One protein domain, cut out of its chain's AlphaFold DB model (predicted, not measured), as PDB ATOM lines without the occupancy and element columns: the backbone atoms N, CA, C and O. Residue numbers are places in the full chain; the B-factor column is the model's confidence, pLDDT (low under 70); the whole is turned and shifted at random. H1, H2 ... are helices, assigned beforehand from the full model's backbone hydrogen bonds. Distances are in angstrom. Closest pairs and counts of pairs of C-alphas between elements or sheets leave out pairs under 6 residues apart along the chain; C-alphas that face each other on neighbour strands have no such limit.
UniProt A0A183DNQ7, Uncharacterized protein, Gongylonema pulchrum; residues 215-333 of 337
ATOM      1  N   ASP A 215      -2.490-103.451-121.464       42.19
ATOM      2  CA  ASP A 215      -2.562-102.372-120.492       42.19
ATOM      3  C   ASP A 215      -2.231-100.981-121.090       42.19
ATOM      4  O   ASP A 215      -2.492 -99.944-120.464       42.19
ATOM      5  N   PHE A 216      -1.786-100.943-122.355       36.78
ATOM      6  CA  PHE A 216      -1.462 -99.750-123.148       36.78
ATOM      7  C   PHE A 216      -0.436 -98.835-122.477       36.78
ATOM      8  O   PHE A 216      -0.472 -97.604-122.648       36.78
ATOM      9  N   ASN A 217       0.457 -99.415-121.680       40.19
ATOM     10  CA  ASN A 217       1.486 -98.681-120.963       40.19
ATOM     11  C   ASN A 217       2.680 -98.310-121.880       40.19
ATOM     12  O   ASN A 217       3.517 -97.490-121.488       40.19
ATOM     13  N   GLY A 218       2.724 -98.836-123.117       34.88
ATOM     14  CA  GLY A 218       3.777 -98.601-124.111       34.88
ATOM     15  C   GLY A 218       4.948 -99.593-124.049       34.88
ATOM     16  O   GLY A 218       5.906 -99.464-124.818       34.88
ATOM     17  N   LEU A 219       4.881-100.580-123.162       37.69
ATOM     18  CA  LEU A 219       5.824-101.667-122.927       37.69
ATOM     19  C   LEU A 219       5.030-102.977-122.853       37.69
ATOM     20  O   LEU A 219       3.941-103.002-122.307       37.69
ATOM     21  N   LEU A 220       5.571-104.078-123.372       41.41
ATOM     22  CA  LEU A 220       4.959-105.384-123.125       41.41
ATOM     23  C   LEU A 220       5.466-105.917-121.787       41.41
ATOM     24  O   LEU A 220       6.672-106.131-121.626       41.41
ATOM     25  N   SER A 221       4.564-106.122-120.834       40.41
ATOM     26  CA  SER A 221       4.850-106.896-119.626       40.41
ATOM     27  C   SER A 221       5.139-108.363-119.977       40.41
ATOM     28  O   SER A 221       4.829-108.832-121.073       40.41
ATOM     29  N   LEU A 222       5.753-109.119-119.060       39.41
ATOM     30  CA  LEU A 222       6.126-110.517-119.310       39.41
ATOM     31  C   LEU A 222       4.897-111.401-119.616       39.41
ATOM     32  O   LEU A 222       4.979-112.283-120.467       39.41
ATOM     33  N   SER A 223       3.751-111.096-118.999       43.81
ATOM     34  CA  SER A 223       2.436-111.723-119.202       43.81
ATOM     35  C   SER A 223       1.692-111.247-120.458       43.81
ATOM     36  O   SER A 223       0.812-111.935-120.955       43.81
ATOM     37  N   GLU A 224       2.046-110.096-121.023       47.97
ATOM     38  CA  GLU A 224       1.622-109.685-122.373       47.97
ATOM     39  C   GLU A 224       2.560-110.265-123.442       47.97
ATOM     40  O   GLU A 224       2.192-110.485-124.598       47.97
ATOM     41  N   MET A 225       3.790-110.582-123.034       47.06
ATOM     42  CA  MET A 225       4.770-111.326-123.810       47.06
ATOM     43  C   MET A 225       4.562-112.844-123.775       47.06
ATOM     44  O   MET A 225       5.165-113.523-124.602       47.06
ATOM     45  N   THR A 226       3.728-113.418-122.905       46.00
ATOM     46  CA  THR A 226       3.417-114.866-122.927       46.00
ATOM     47  C   THR A 226       2.548-115.254-124.130       46.00
ATOM     48  O   THR A 226       2.671-116.363-124.655       46.00
ATOM     49  N   ASP A 227       1.768-114.321-124.683       50.19
ATOM     50  CA  ASP A 227       1.159-114.481-126.011       50.19
ATOM     51  C   ASP A 227       2.204-114.341-127.140       50.19
ATOM     52  O   ASP A 227       2.082-114.956-128.204       50.19
ATOM     53  N   PHE A 228       3.294-113.610-126.875       51.56
ATOM     54  CA  PHE A 228       4.462-113.445-127.751       51.56
ATOM     55  C   PHE A 228       5.431-114.630-127.698       51.56
ATOM     56  O   PHE A 228       6.119-114.907-128.669       51.56
ATOM     57  N   GLN A 229       5.454-115.383-126.604       48.53
ATOM     58  CA  GLN A 229       6.313-116.538-126.346       48.53
ATOM     59  C   GLN A 229       6.114-117.705-127.338       48.53
ATOM     60  O   GLN A 229       6.875-118.670-127.334       48.53
ATOM     61  N   LYS A 230       5.101-117.630-128.208       51.41
ATOM     62  CA  LYS A 230       4.898-118.546-129.342       51.41
ATOM     63  C   LYS A 230       5.421-117.977-130.669       51.41
ATOM     64  O   LYS A 230       5.619-118.747-131.608       51.41
ATOM     65  N   ASP A 231       5.648-116.663-130.766       57.59
ATOM     66  CA  ASP A 231       6.231-116.024-131.948       57.59
ATOM     67  C   ASP A 231       7.748-116.301-132.005       57.59
ATOM     68  O   ASP A 231       8.476-116.056-131.035       57.59
ATOM     69  N   PRO A 232       8.268-116.770-133.152       56.06
ATOM     70  CA  PRO A 232       9.691-117.059-133.328       56.06
ATOM     71  C   PRO A 232      10.629-115.888-132.989       56.06
ATOM     72  O   PRO A 232      11.757-116.106-132.546       56.06
ATOM     73  N   SER A 233      10.178-114.644-133.182       52.81
ATOM     74  CA  SER A 233      10.978-113.436-132.940       52.81
ATOM     75  C   SER A 233      11.153-113.165-131.443       52.81
ATOM     76  O   SER A 233      12.222-112.727-131.020       52.81
ATOM     77  N   ALA A 234      10.127-113.459-130.642       54.59
ATOM     78  CA  ALA A 234      10.157-113.349-129.186       54.59
ATOM     79  C   ALA A 234      11.075-114.397-128.564       54.59
ATOM     80  O   ALA A 234      11.936-114.087-127.746       54.59
ATOM     81  N   LEU A 235      10.921-115.647-129.005       58.88
ATOM     82  CA  LEU A 235      11.740-116.757-128.540       58.88
ATOM     83  C   LEU A 235      13.212-116.531-128.871       58.88
ATOM     84  O   LEU A 235      14.069-116.820-128.045       58.88
ATOM     85  N   SER A 236      13.513-115.924-130.024       60.44
ATOM     86  CA  SER A 236      14.881-115.517-130.354       60.44
ATOM     87  C   SER A 236      15.458-114.474-129.397       60.44
ATOM     88  O   SER A 236      16.675-114.444-129.225       60.44
ATOM     89  N   TYR A 237      14.632-113.602-128.819       54.06
ATOM     90  CA  TYR A 237      15.070-112.614-127.838       54.06
ATOM     91  C   TYR A 237      15.338-113.274-126.484       54.06
ATOM     92  O   TYR A 237      16.434-113.133-125.947       54.06
ATOM     93  N   TYR A 238      14.380-114.054-125.979       60.59
ATOM     94  CA  TYR A 238      14.524-114.754-124.702       60.59
ATOM     95  C   TYR A 238      15.661-115.767-124.713       60.59
ATOM     96  O   TYR A 238      16.429-115.825-123.761       60.59
ATOM     97  N   PHE A 239      15.830-116.511-125.807       63.69
ATOM     98  CA  PHE A 239      16.929-117.460-125.947       63.69
ATOM     99  C   PHE A 239      18.293-116.789-125.774       63.69
ATOM    100  O   PHE A 239      19.139-117.328-125.084       63.69
ATOM    101  N   ARG A 240      18.491-115.586-126.327       57.09
ATOM    102  CA  ARG A 240      19.752-114.836-126.178       57.09
ATOM    103  C   ARG A 240      20.003-114.318-124.767       57.09
ATOM    104  O   ARG A 240      21.141-114.026-124.438       57.09
ATOM    105  N   ILE A 241      18.950-114.112-123.981       59.72
ATOM    106  CA  ILE A 241      19.083-113.728-122.570       59.72
ATOM    107  C   ILE A 241      19.395-114.964-121.734       59.72
ATOM    108  O   ILE A 241      20.215-114.889-120.825       59.72
ATOM    109  N   MET A 242      18.719-116.072-122.038       66.69
ATOM    110  CA  MET A 242      18.856-117.313-121.294       66.69
ATOM    111  C   MET A 242      20.166-118.045-121.586       66.69
ATOM    112  O   MET A 242      20.661-118.725-120.706       66.69
ATOM    113  N   ASP A 243      20.729-117.895-122.782       69.88
ATOM    114  CA  ASP A 243      22.075-118.342-123.153       69.88
ATOM    115  C   ASP A 243      23.123-117.404-122.521       69.88
ATOM    116  O   ASP A 243      23.477-116.363-123.084       69.88
ATOM    117  N   VAL A 244      23.548-117.717-121.291       60.25
ATOM    118  CA  VAL A 244      24.372-116.815-120.469       60.25
ATOM    119  C   VAL A 244      25.812-116.768-120.974       60.25
ATOM    120  O   VAL A 244      26.473-115.729-120.867       60.25
ATOM    121  N   ASP A 245      26.317-117.882-121.502       61.94
ATOM    122  CA  ASP A 245      27.683-117.988-122.014       61.94
ATOM    123  C   ASP A 245      27.814-117.645-123.512       61.94
ATOM    124  O   ASP A 245      28.923-117.356-123.979       61.94
ATOM    125  N   GLY A 246      26.690-117.544-124.228       63.66
ATOM    126  CA  GLY A 246      26.603-117.096-125.614       63.66
ATOM    127  C   GLY A 246      27.017-118.165-126.626       63.66
ATOM    128  O   GLY A 246      27.408-117.822-127.751       63.66
ATOM    129  N   ASP A 247      26.999-119.442-126.244       73.62
ATOM    130  CA  ASP A 247      27.420-120.553-127.097       73.62
ATOM    131  C   ASP A 247      26.326-121.022-128.086       73.62
ATOM    132  O   ASP A 247      26.586-121.836-128.980       73.62
ATOM    133  N   ASN A 248      25.149-120.386-128.044       77.69
ATOM    134  CA  ASN A 248      23.936-120.685-128.805       77.69
ATOM    135  C   ASN A 248      23.246-122.002-128.413       77.69
ATOM    136  O   ASN A 248      22.455-122.542-129.205       77.69
ATOM    137  N   LEU A 249      23.505-122.510-127.210       84.44
ATOM    138  CA  LEU A 249      22.826-123.643-126.601       84.44
ATOM    139  C   LEU A 249      22.292-123.239-125.229       84.44
ATOM    140  O   LEU A 249      23.007-122.754-124.373       84.44
ATOM    141  N   LEU A 250      21.021-123.534-124.976       80.62
ATOM    142  CA  LEU A 250      20.491-123.459-123.623       80.62
ATOM    143  C   LEU A 250      20.883-124.741-122.878       80.62
ATOM    144  O   LEU A 250      20.302-125.801-123.138       80.62
ATOM    145  N   THR A 251      21.887-124.657-122.004       87.38
ATOM    146  CA  THR A 251      22.475-125.803-121.295       87.38
ATOM    147  C   THR A 251      22.045-125.878-119.824       87.38
ATOM    148  O   THR A 251      21.362-125.006-119.287       87.38
ATOM    149  N   ALA A 252      22.427-126.958-119.131       88.31
ATOM    150  CA  ALA A 252      22.108-127.136-117.713       88.31
ATOM    151  C   ALA A 252      22.634-125.995-116.806       88.31
ATOM    152  O   ALA A 252      21.874-125.555-115.942       88.31
ATOM    153  N   PRO A 253      23.879-125.491-116.970       83.06
ATOM    154  CA  PRO A 253      24.345-124.281-116.291       83.06
ATOM    155  C   PRO A 253      23.454-123.052-116.498       83.06
ATOM    156  O   PRO A 253      23.159-122.369-115.518       83.06
ATOM    157  N   ASP A 254      23.001-122.803-117.728       78.06
ATOM    158  CA  ASP A 254      22.146-121.660-118.063       78.06
ATOM    159  C   ASP A 254      20.795-121.757-117.361       78.06
ATOM    160  O   ASP A 254      20.394-120.870-116.612       78.06
ATOM    161  N   ILE A 255      20.128-122.902-117.508       82.81
ATOM    162  CA  ILE A 255      18.851-123.195-116.848       82.81
ATOM    163  C   ILE A 255      18.992-123.051-115.325       82.81
ATOM    164  O   ILE A 255      18.157-122.432-114.666       82.81
ATOM    165  N   SER A 256      20.082-123.581-114.764       82.12
ATOM    166  CA  SER A 256      20.362-123.519-113.328       82.12
ATOM    167  C   SER A 256      20.598-122.096-112.825       82.12
ATOM    168  O   SER A 256      20.296-121.796-111.669       82.12
ATOM    169  N   PHE A 257      21.164-121.226-113.665       77.12
ATOM    170  CA  PHE A 257      21.415-119.832-113.321       77.12
ATOM    171  C   PHE A 257      20.105-119.087-113.063       77.12
ATOM    172  O   PHE A 257      19.980-118.452-112.016       77.12
ATOM    173  N   PHE A 258      19.138-119.220-113.973       72.75
ATOM    174  CA  PHE A 258      17.832-118.567-113.872       72.75
ATOM    175  C   PHE A 258      16.936-119.208-112.809       72.75
ATOM    176  O   PHE A 258      16.333-118.510-111.996       72.75
ATOM    177  N   TYR A 259      16.915-120.541-112.735       80.19
ATOM    178  CA  TYR A 259      16.051-121.240-111.786       80.19
ATOM    179  C   TYR A 259      16.408-120.975-110.316       80.19
ATOM    180  O   TYR A 259      15.530-121.011-109.458       80.19
ATOM    181  N   ARG A 260      17.677-120.688-109.994       74.44
ATOM    182  CA  ARG A 260      18.095-120.435-108.605       74.44
ATOM    183  C   ARG A 260      17.301-119.299-107.955       74.44
ATOM    184  O   ARG A 260      16.927-119.423-106.796       74.44
ATOM    185  N   GLU A 261      17.028-118.232-108.701       65.62
ATOM    186  CA  GLU A 261      16.263-117.086-108.198       65.62
ATOM    187  C   GLU A 261      14.787-117.452-107.981       65.62
ATOM    188  O   GLU A 261      14.211-117.112-106.951       65.62
ATOM    189  N   ILE A 262      14.197-118.239-108.889       70.94
ATOM    190  CA  ILE A 262      12.838-118.787-108.733       70.94
ATOM    191  C   ILE A 262      12.744-119.686-107.489       70.94
ATOM    192  O   ILE A 262      11.804-119.565-106.705       70.94
ATOM    193  N   ALA A 263      13.731-120.561-107.277       76.69
ATOM    194  CA  ALA A 263      13.780-121.462-106.128       76.69
ATOM    195  C   ALA A 263      13.900-120.705-104.794       76.69
ATOM    196  O   ALA A 263      13.167-121.016-103.858       76.69
ATOM    197  N   GLU A 264      14.765-119.687-104.718       74.81
ATOM    198  CA  GLU A 264      14.889-118.824-103.532       74.81
ATOM    199  C   GLU A 264      13.569-118.091-103.237       74.81
ATOM    200  O   GLU A 264      13.096-118.096-102.100       74.81
ATOM    201  N   MET A 265      12.908-117.544-104.265       67.38
ATOM    202  CA  MET A 265      11.607-116.888-104.100       67.38
ATOM    203  C   MET A 265      10.507-117.849-103.626       67.38
ATOM    204  O   MET A 265       9.659-117.448-102.824       67.38
ATOM    205  N   LEU A 266      10.506-119.105-104.076       70.31
ATOM    206  CA  LEU A 266       9.576-120.129-103.582       70.31
ATOM    207  C   LEU A 266       9.816-120.446-102.104       70.31
ATOM    208  O   LEU A 266       8.861-120.541-101.334       70.31
ATOM    209  N   GLU A 267      11.075-120.588-101.696       74.06
ATOM    210  CA  GLU A 267      11.435-120.897-100.309       74.06
ATOM    211  C   GLU A 267      11.099-119.740 -99.347       74.06
ATOM    212  O   GLU A 267      10.621-119.987 -98.237       74.06
ATOM    213  N   ASP A 268      11.258-118.487 -99.787       67.38
ATOM    214  CA  ASP A 268      10.959-117.292 -98.987       67.38
ATOM    215  C   ASP A 268       9.451-117.022 -98.829       67.38
ATOM    216  O   ASP A 268       9.001-116.576 -97.767       67.38
ATOM    217  N   ASN A 269       8.650-117.285 -99.867       61.81
ATOM    218  CA  ASN A 269       7.205-117.029 -99.841       61.81
ATOM    219  C   ASN A 269       6.394-118.169 -99.195       61.81
ATOM    220  O   ASN A 269       5.276-117.930 -98.730       61.81
ATOM    221  N   PHE A 270       6.951-119.383 -99.101       62.16
ATOM    222  CA  PHE A 270       6.254-120.568 -98.587       62.16
ATOM    223  C   PHE A 270       7.062-121.315 -97.499       62.16
ATOM    224  O   PHE A 270       7.638-122.375 -97.752       62.16
ATOM    225  N   PRO A 271       7.097-120.812 -96.248       52.47
ATOM    226  CA  PRO A 271       7.868-121.429 -95.167       52.47
ATOM    227  C   PRO A 271       7.250-122.734 -94.616       52.47
ATOM    228  O   PRO A 271       6.128-122.740 -94.108       52.47
ATOM    229  N   GLU A 272       8.045-123.813 -94.671       52.22
ATOM    230  CA  GLU A 272       8.037-125.128 -93.977       52.22
ATOM    231  C   GLU A 272       6.724-125.933 -93.768       52.22
ATOM    232  O   GLU A 272       6.809-127.100 -93.387       52.22
ATOM    233  N   ASN A 273       5.526-125.407 -94.045       47.66
ATOM    234  CA  ASN A 273       4.243-126.088 -93.781       47.66
ATOM    235  C   ASN A 273       3.335-126.280 -95.014       47.66
ATOM    236  O   ASN A 273       2.207-126.754 -94.868       47.66
ATOM    237  N   SER A 274       3.802-125.951 -96.218       52.94
ATOM    238  CA  SER A 274       3.161-126.316 -97.488       52.94
ATOM    239  C   SER A 274       3.861-127.537 -98.093       52.94
ATOM    240  O   SER A 274       5.083-127.637 -98.098       52.94
ATOM    241  N   SER A 275       3.098-128.478 -98.643       54.62
ATOM    242  CA  SER A 275       3.608-129.686 -99.315       54.62
ATOM    243  C   SER A 275       4.398-129.419-100.613       54.62
ATOM    244  O   SER A 275       4.769-130.368-101.298       54.62
ATOM    245  N   GLN A 276       4.658-128.156-100.962       57.06
ATOM    246  CA  GLN A 276       5.364-127.723-102.168       57.06
ATOM    247  C   GLN A 276       6.725-127.155-101.781       57.06
ATOM    248  O   GLN A 276       6.855-125.996-101.397       57.06
ATOM    249  N   LYS A 277       7.740-128.014-101.855       67.69
ATOM    250  CA  LYS A 277       9.143-127.606-101.817       67.69
ATOM    251  C   LYS A 277       9.600-127.343-103.251       67.69
ATOM    252  O   LYS A 277       9.231-128.115-104.132       67.69
ATOM    253  N   ALA A 278      10.422-126.312-103.460       75.62
ATOM    254  CA  ALA A 278      11.028-126.048-104.762       75.62
ATOM    255  C   ALA A 278      11.707-127.325-105.319       75.62
ATOM    256  O   ALA A 278      12.476-127.973-104.588       75.62
ATOM    257  N   PRO A 279      11.407-127.722-106.571       86.31
ATOM    258  CA  PRO A 279      12.085-128.830-107.232       86.31
ATOM    259  C   PRO A 279      13.612-128.695-107.233       86.31
ATOM    260  O   PRO A 279      14.179-127.605-107.165       86.31
ATOM    261  N   SER A 280      14.319-129.824-107.313       89.56
ATOM    262  CA  SER A 280      15.773-129.770-107.457       89.56
ATOM    263  C   SER A 280      16.162-129.301-108.861       89.56
ATOM    264  O   SER A 280      15.475-129.580-109.843       89.56
ATOM    265  N   LEU A 281      17.326-128.653-108.964       86.50
ATOM    266  CA  LEU A 281      17.902-128.206-110.240       86.50
ATOM    267  C   LEU A 281      17.965-129.328-111.287       86.50
ATOM    268  O   LEU A 281      17.664-129.101-112.452       86.50
ATOM    269  N   GLU A 282      18.326-130.546-110.870       90.69
ATOM    270  CA  GLU A 282      18.408-131.707-111.765       90.69
ATOM    271  C   GLU A 282      17.055-132.039-112.410       90.69
ATOM    272  O   GLU A 282      17.013-132.369-113.595       90.69
ATOM    273  N   VAL A 283      15.958-131.909-111.656       91.19
ATOM    274  CA  VAL A 283      14.600-132.170-112.152       91.19
ATOM    275  C   VAL A 283      14.207-131.113-113.177       91.19
ATOM    276  O   VAL A 283      13.864-131.474-114.300       91.19
ATOM    277  N   ILE A 284      14.364-129.827-112.847       90.44
ATOM    278  CA  ILE A 284      14.004-128.723-113.752       90.44
ATOM    279  C   ILE A 284      14.805-128.765-115.048       90.44
ATOM    280  O   ILE A 284      14.245-128.612-116.132       90.44
ATOM    281  N   VAL A 285      16.109-129.029-114.959       90.81
ATOM    282  CA  VAL A 285      16.956-129.198-116.143       90.81
ATOM    283  C   VAL A 285      16.447-130.348-117.007       90.81
ATOM    284  O   VAL A 285      16.300-130.174-118.214       90.81
ATOM    285  N   SER A 286      16.164-131.510-116.410       91.44
ATOM    286  CA  SER A 286      15.672-132.659-117.176       91.44
ATOM    287  C   SER A 286      14.335-132.366-117.857       91.44
ATOM    288  O   SER A 286      14.166-132.671-119.031       91.44
ATOM    289  N   GLU A 287      13.431-131.677-117.166       92.19
ATOM    290  CA  GLU A 287      12.097-131.368-117.663       92.19
ATOM    291  C   GLU A 287      12.125-130.355-118.815       92.19
ATOM    292  O   GLU A 287      11.467-130.553-119.839       92.19
ATOM    293  N   VAL A 288      12.945-129.305-118.705       90.38
ATOM    294  CA  VAL A 288      13.163-128.324-119.782       90.38
ATOM    295  C   VAL A 288      13.755-128.981-121.031       90.38
ATOM    296  O   VAL A 288      13.309-128.700-122.149       90.38
ATOM    297  N   LEU A 289      14.731-129.879-120.858       91.81
ATOM    298  CA  LEU A 289      15.317-130.634-121.967       91.81
ATOM    299  C   LEU A 289      14.281-131.564-122.615       91.81
ATOM    300  O   LEU A 289      14.136-131.556-123.840       91.81
ATOM    301  N   ASP A 290      13.510-132.295-121.813       91.12
ATOM    302  CA  ASP A 290      12.479-133.212-122.301       91.12
ATOM    303  C   ASP A 290      11.363-132.478-123.060       91.12
ATOM    304  O   ASP A 290      10.898-132.963-124.091       91.12
ATOM    305  N   MET A 291      10.984-131.262-122.649       88.94
ATOM    306  CA  MET A 291       9.998-130.450-123.375       88.94
ATOM    307  C   MET A 291      10.411-130.159-124.826       88.94
ATOM    308  O   MET A 291       9.563-130.137-125.724       88.94
ATOM    309  N   CYS A 292      11.703-129.936-125.078       87.94
ATOM    310  CA  CYS A 292      12.192-129.494-126.385       87.94
ATOM    311  C   CYS A 292      12.747-130.614-127.271       87.94
ATOM    312  O   CYS A 292      12.972-130.370-128.456       87.94
ATOM    313  N   HIS A 293      12.926-131.824-126.730       86.69
ATOM    314  CA  HIS A 293      13.458-132.993-127.442       86.69
ATOM    315  C   HIS A 293      14.719-132.673-128.277       86.69
ATOM    316  O   HIS A 293      14.743-132.929-129.490       86.69
ATOM    317  N   PRO A 294      15.762-132.075-127.672       88.31
ATOM    318  CA  PRO A 294      16.933-131.641-128.412       88.31
ATOM    319  C   PRO A 294      17.687-132.836-129.000       88.31
ATOM    320  O   PRO A 294      17.754-133.923-128.421       88.31
ATOM    321  N   LYS A 295      18.316-132.636-130.161       84.69
ATOM    322  CA  LYS A 295      19.177-133.660-130.775       84.69
ATOM    323  C   LYS A 295      20.458-133.883-129.977       84.69
ATOM    324  O   LYS A 295      21.031-134.970-130.029       84.69
ATOM    325  N   ASN A 296      20.920-132.844-129.289       83.06
ATOM    326  CA  ASN A 296      22.017-132.915-128.340       83.06
ATOM    327  C   ASN A 296      21.434-133.083-126.923       83.06
ATOM    328  O   ASN A 296      20.739-132.180-126.468       83.06
ATOM    329  N   PRO A 297      21.744-134.168-126.191       81.38
ATOM    330  CA  PRO A 297      21.233-134.375-124.833       81.38
ATOM    331  C   PRO A 297      21.634-133.291-123.824       81.38
ATOM    332  O   PRO A 297      21.101-133.260-122.722       81.38
ATOM    333  N   HIS A 298      22.612-132.449-124.161       79.56
ATOM    334  CA  HIS A 298      23.208-131.489-123.234       79.56
ATOM    335  C   HIS A 298      22.777-130.035-123.454       79.56
ATOM    336  O   HIS A 298      23.209-129.175-122.691       79.56
ATOM    337  N   GLY A 299      21.937-129.743-124.452       86.62
ATOM    338  CA  GLY A 299      21.450-128.382-124.651       86.62
ATOM    339  C   GLY A 299      20.467-128.225-125.802       86.62
ATOM    340  O   GLY A 299      20.415-129.052-126.713       86.62
ATOM    341  N   ILE A 300      19.691-127.146-125.749       92.38
ATOM    342  CA  ILE A 300      18.612-126.839-126.695       92.38
ATOM    343  C   ILE A 300      19.057-125.689-127.589       92.38
ATOM    344  O   ILE A 300      19.475-124.648-127.097       92.38
ATOM    345  N   THR A 301      18.933-125.831-128.906       88.19
ATOM    346  CA  THR A 301      19.150-124.706-129.829       88.19
ATOM    347  C   THR A 301      17.898-123.836-129.961       88.19
ATOM    348  O   THR A 301      16.776-124.318-129.805       88.19
ATOM    349  N   LEU A 302      18.049-122.573-130.374       77.81
ATOM    350  CA  LEU A 302      16.905-121.688-130.648       77.81
ATOM    351  C   LEU A 302      15.899-122.315-131.629       77.81
ATOM    352  O   LEU A 302      14.686-122.198-131.464       77.81
ATOM    353  N   LYS A 303      16.399-123.013-132.653       80.12
ATOM    354  CA  LYS A 303      15.545-123.696-133.628       80.12
ATOM    355  C   LYS A 303      14.711-124.791-132.966       80.12
ATOM    356  O   LYS A 303      13.530-124.909-133.281       80.12
ATOM    357  N   GLU A 304      15.314-125.571-132.072       86.38
ATOM    358  CA  GLU A 304      14.630-126.623-131.315       86.38
ATOM    359  C   GLU A 304      13.604-126.022-130.349       86.38
ATOM    360  O   GLU A 304      12.458-126.465-130.360       86.38
ATOM    361  N   LEU A 305      13.958-124.943-129.640       81.88
ATOM    362  CA  LEU A 305      13.056-124.212-128.745       81.88
ATOM    363  C   LEU A 305      11.811-123.667-129.472       81.88
ATOM    364  O   LEU A 305      10.699-123.771-128.961       81.88
ATOM    365  N   ILE A 306      11.979-123.112-130.679       76.44
ATOM    366  CA  ILE A 306      10.856-122.640-131.508       76.44
ATOM    367  C   ILE A 306      10.043-123.828-132.036       76.44
ATOM    368  O   ILE A 306       8.814-123.828-131.967       76.44
ATOM    369  N   SER A 307      10.713-124.852-132.571       81.88
ATOM    370  CA  SER A 307      10.037-125.982-133.220       81.88
ATOM    371  C   SER A 307       9.306-126.914-132.252       81.88
ATOM    372  O   SER A 307       8.396-127.619-132.682       81.88
ATOM    373  N   SER A 308       9.663-126.903-130.962       85.00
ATOM    374  CA  SER A 308       8.977-127.688-129.932       85.00
ATOM    375  C   SER A 308       7.552-127.195-129.672       85.00
ATOM    376  O   SER A 308       6.725-127.940-129.152       85.00
ATOM    377  N   GLY A 309       7.253-125.928-129.997       79.94
ATOM    378  CA  GLY A 309       5.996-125.272-129.624       79.94
ATOM    379  C   GLY A 309       5.829-125.076-128.111       79.94
ATOM    380  O   GLY A 309       4.765-124.649-127.666       79.94
ATOM    381  N   LYS A 310       6.868-125.392-127.323       84.50
ATOM    382  CA  LYS A 310       6.921-125.276-125.857       84.50
ATOM    383  C   LYS A 310       7.870-124.179-125.384       84.50
ATOM    384  O   LYS A 310       7.990-123.972-124.183       84.50
ATOM    385  N   GLY A 311       8.503-123.453-126.310       77.75
ATOM    386  CA  GLY A 311       9.453-122.393-125.982       77.75
ATOM    387  C   GLY A 311       8.903-121.361-125.003       77.75
ATOM    388  O   GLY A 311       9.620-120.940-124.106       77.75
ATOM    389  N   GLY A 312       7.619-121.024-125.112       73.19
ATOM    390  CA  GLY A 312       6.967-120.139-124.157       73.19
ATOM    391  C   GLY A 312       6.935-120.663-122.735       73.19
ATOM    392  O   GLY A 312       7.406-120.003-121.820       73.19
ATOM    393  N   THR A 313       6.467-121.897-122.570       81.38
ATOM    394  CA  THR A 313       6.441-122.578-121.273       81.38
ATOM    395  C   THR A 313       7.833-122.646-120.650       81.38
ATOM    396  O   THR A 313       7.984-122.321-119.480       81.38
ATOM    397  N   VAL A 314       8.857-122.981-121.443       82.88
ATOM    398  CA  VAL A 314      10.254-123.004-120.982       82.88
ATOM    399  C   VAL A 314      10.716-121.623-120.513       82.88
ATOM    400  O   VAL A 314      11.293-121.510-119.439       82.88
ATOM    401  N   VAL A 315      10.445-120.569-121.289       77.00
ATOM    402  CA  VAL A 315      10.783-119.191-120.899       77.00
ATOM    403  C   VAL A 315      10.062-118.810-119.607       77.00
ATOM    404  O   VAL A 315      10.705-118.328-118.679       77.00
ATOM    405  N   GLY A 316       8.754-119.059-119.518       70.12
ATOM    406  CA  GLY A 316       7.953-118.757-118.332       70.12
ATOM    407  C   GLY A 316       8.493-119.443-117.079       70.12
ATOM    408  O   GLY A 316       8.795-118.764-116.108       70.12
ATOM    409  N   MET A 317       8.737-120.756-117.133       77.62
ATOM    410  CA  MET A 317       9.267-121.523-115.996       77.62
ATOM    411  C   MET A 317      10.606-121.006-115.460       77.62
ATOM    412  O   MET A 317      10.907-121.186-114.284       77.62
ATOM    413  N   LEU A 318      11.441-120.418-116.317       74.44
ATOM    414  CA  LEU A 318      12.776-119.962-115.931       74.44
ATOM    415  C   LEU A 318      12.825-118.480-115.566       74.44
ATOM    416  O   LEU A 318      13.802-118.046-114.968       74.44
ATOM    417  N   THR A 319      11.811-117.696-115.921       67.06
ATOM    418  CA  THR A 319      11.860-116.232-115.769       67.06
ATOM    419  C   THR A 319      10.742-115.657-114.911       67.06
ATOM    420  O   THR A 319      10.815-114.482-114.558       67.06
ATOM    421  N   ASP A 320       9.743-116.464-114.546       64.31
ATOM    422  CA  ASP A 320       8.548-116.002-113.852       64.31
ATOM    423  C   ASP A 320       8.063-117.010-112.801       64.31
ATOM    424  O   ASP A 320       7.893-118.199-113.074       64.31
ATOM    425  N   LEU A 321       7.847-116.517-111.580       64.75
ATOM    426  CA  LEU A 321       7.429-117.326-110.437       64.75
ATOM    427  C   LEU A 321       5.983-117.826-110.566       64.75
ATOM    428  O   LEU A 321       5.706-118.972-110.212       64.75
ATOM    429  N   ASP A 322       5.078-116.992-111.079       65.38
ATOM    430  CA  ASP A 322       3.665-117.328-111.239       65.38
ATOM    431  C   ASP A 322       3.495-118.342-112.376       65.38
ATOM    432  O   ASP A 322       2.828-119.360-112.204       65.38
ATOM    433  N   ALA A 323       4.188-118.144-113.502       64.44
ATOM    434  CA  ALA A 323       4.189-119.094-114.616       64.44
ATOM    435  C   ALA A 323       4.817-120.442-114.226       64.44
ATOM    436  O   ALA A 323       4.347-121.499-114.658       64.44
ATOM    437  N   PHE A 324       5.865-120.424-113.397       73.44
ATOM    438  CA  PHE A 324       6.430-121.641-112.818       73.44
ATOM    439  C   PHE A 324       5.407-122.357-111.923       73.44
ATOM    440  O   PHE A 324       5.210-123.565-112.054       73.44
ATOM    441  N   PHE A 325       4.717-121.620-111.050       70.94
ATOM    442  CA  PHE A 325       3.711-122.181-110.148       70.94
ATOM    443  C   PHE A 325       2.497-122.749-110.899       70.94
ATOM    444  O   PHE A 325       2.022-123.838-110.571       70.94
ATOM    445  N   GLU A 326       2.004-122.061-111.929       76.62
ATOM    446  CA  GLU A 326       0.946-122.570-112.810       76.62
ATOM    447  C   GLU A 326       1.369-123.863-113.511       76.62
ATOM    448  O   GLU A 326       0.588-124.813-113.607       76.62
ATOM    449  N   TYR A 327       2.616-123.921-113.981       80.38
ATOM    450  CA  TYR A 327       3.150-125.107-114.629       80.38
ATOM    451  C   TYR A 327       3.275-126.289-113.660       80.38
ATOM    452  O   TYR A 327       2.856-127.391-114.008       80.38
ATOM    453  N   GLU A 328       3.788-126.098-112.446       79.12
ATOM    454  CA  GLU A 328       3.883-127.174-111.444       79.12
ATOM    455  C   GLU A 328       2.501-127.729-111.055       79.12
ATOM    456  O   GLU A 328       2.331-128.938-110.912       79.12
ATOM    457  N   ASN A 329       1.482-126.868-110.963       74.38
ATOM    458  CA  ASN A 329       0.117-127.264-110.589       74.38
ATOM    459  C   ASN A 329      -0.766-127.684-111.776       74.38
ATOM    460  O   ASN A 329      -1.963-127.940-111.609       74.38
ATOM    461  N   ARG A 330      -0.197-127.802-112.981       73.56
ATOM    462  CA  ARG A 330      -0.933-128.121-114.219       73.56
ATOM    463  C   ARG A 330      -1.734-129.427-114.160       73.56
ATOM    464  O   ARG A 330      -2.700-129.577-114.903       73.56
ATOM    465  N   GLU A 331      -1.331-130.375-113.313       65.50
ATOM    466  CA  GLU A 331      -1.996-131.677-113.172       65.50
ATOM    467  C   GLU A 331      -3.146-131.668-112.149       65.50
ATOM    468  O   GLU A 331      -4.062-132.483-112.265       65.50
ATOM    469  N   GLU A 332      -3.167-130.732-111.190       57.09
ATOM    470  CA  GLU A 332      -4.259-130.622-110.207       57.09
ATOM    471  C   GLU A 332      -5.554-130.104-110.853       57.09
ATOM    472  O   GLU A 332      -6.650-130.531-110.491       57.09
ATOM    473  N   HIS A 333      -5.434-129.278-111.895       46.56
ATOM    474  CA  HIS A 333      -6.565-128.747-112.663       46.56
ATOM    475  C   HIS A 333      -7.306-129.782-113.529       46.56
ATOM    476  O   HIS A 333      -8.343-129.458-114.106       46.56
TER     477      HIS A 333
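This is residues 215 to 333 of the 337 residues of an uncharacterized protein of Gongylonema pulchrum (UniProt A0A183DNQ7). The longest helix, kinked H2, crosses short H5 in the middle of a helical cluster; H1, H3 and H6 surround H5, H4 packs on H1, and residues 215 to 231 trail outward. The printed part has 119 residues with six helices, H1 to H6, and no named strand: all helix, compact, radius of gyration of the C-alphas 14.5 A, spans 41 by 41 by 28 A.

H2, residues 252 to 269, kinked 36 degrees near 259, touches H5, residues 311 to 319, closest C-alphas 259 and 318, 5.4 A. H6, residues 321 to 333, touches H5, closest C-alphas 324 and 317, 4.3 A. H3, residues 281 to 292, touches H2, closest C-alphas 285 and 252, 5.8 A. H1, residues 232 to 242, touches H4, residues 302 to 307, closest C-alphas 232 and 306, 6.0 A. Every O i to N i+4 pair is within hydrogen-bond range in H4 and H5.

H2 measures 25.4 A. H1 begins at (9.691, -117.059, -133.328); H6 ends at (-6.565, -128.747, -112.663).

The printed part has no cut; the H2 to H3 link is long; 52 residues have pLDDT under 70.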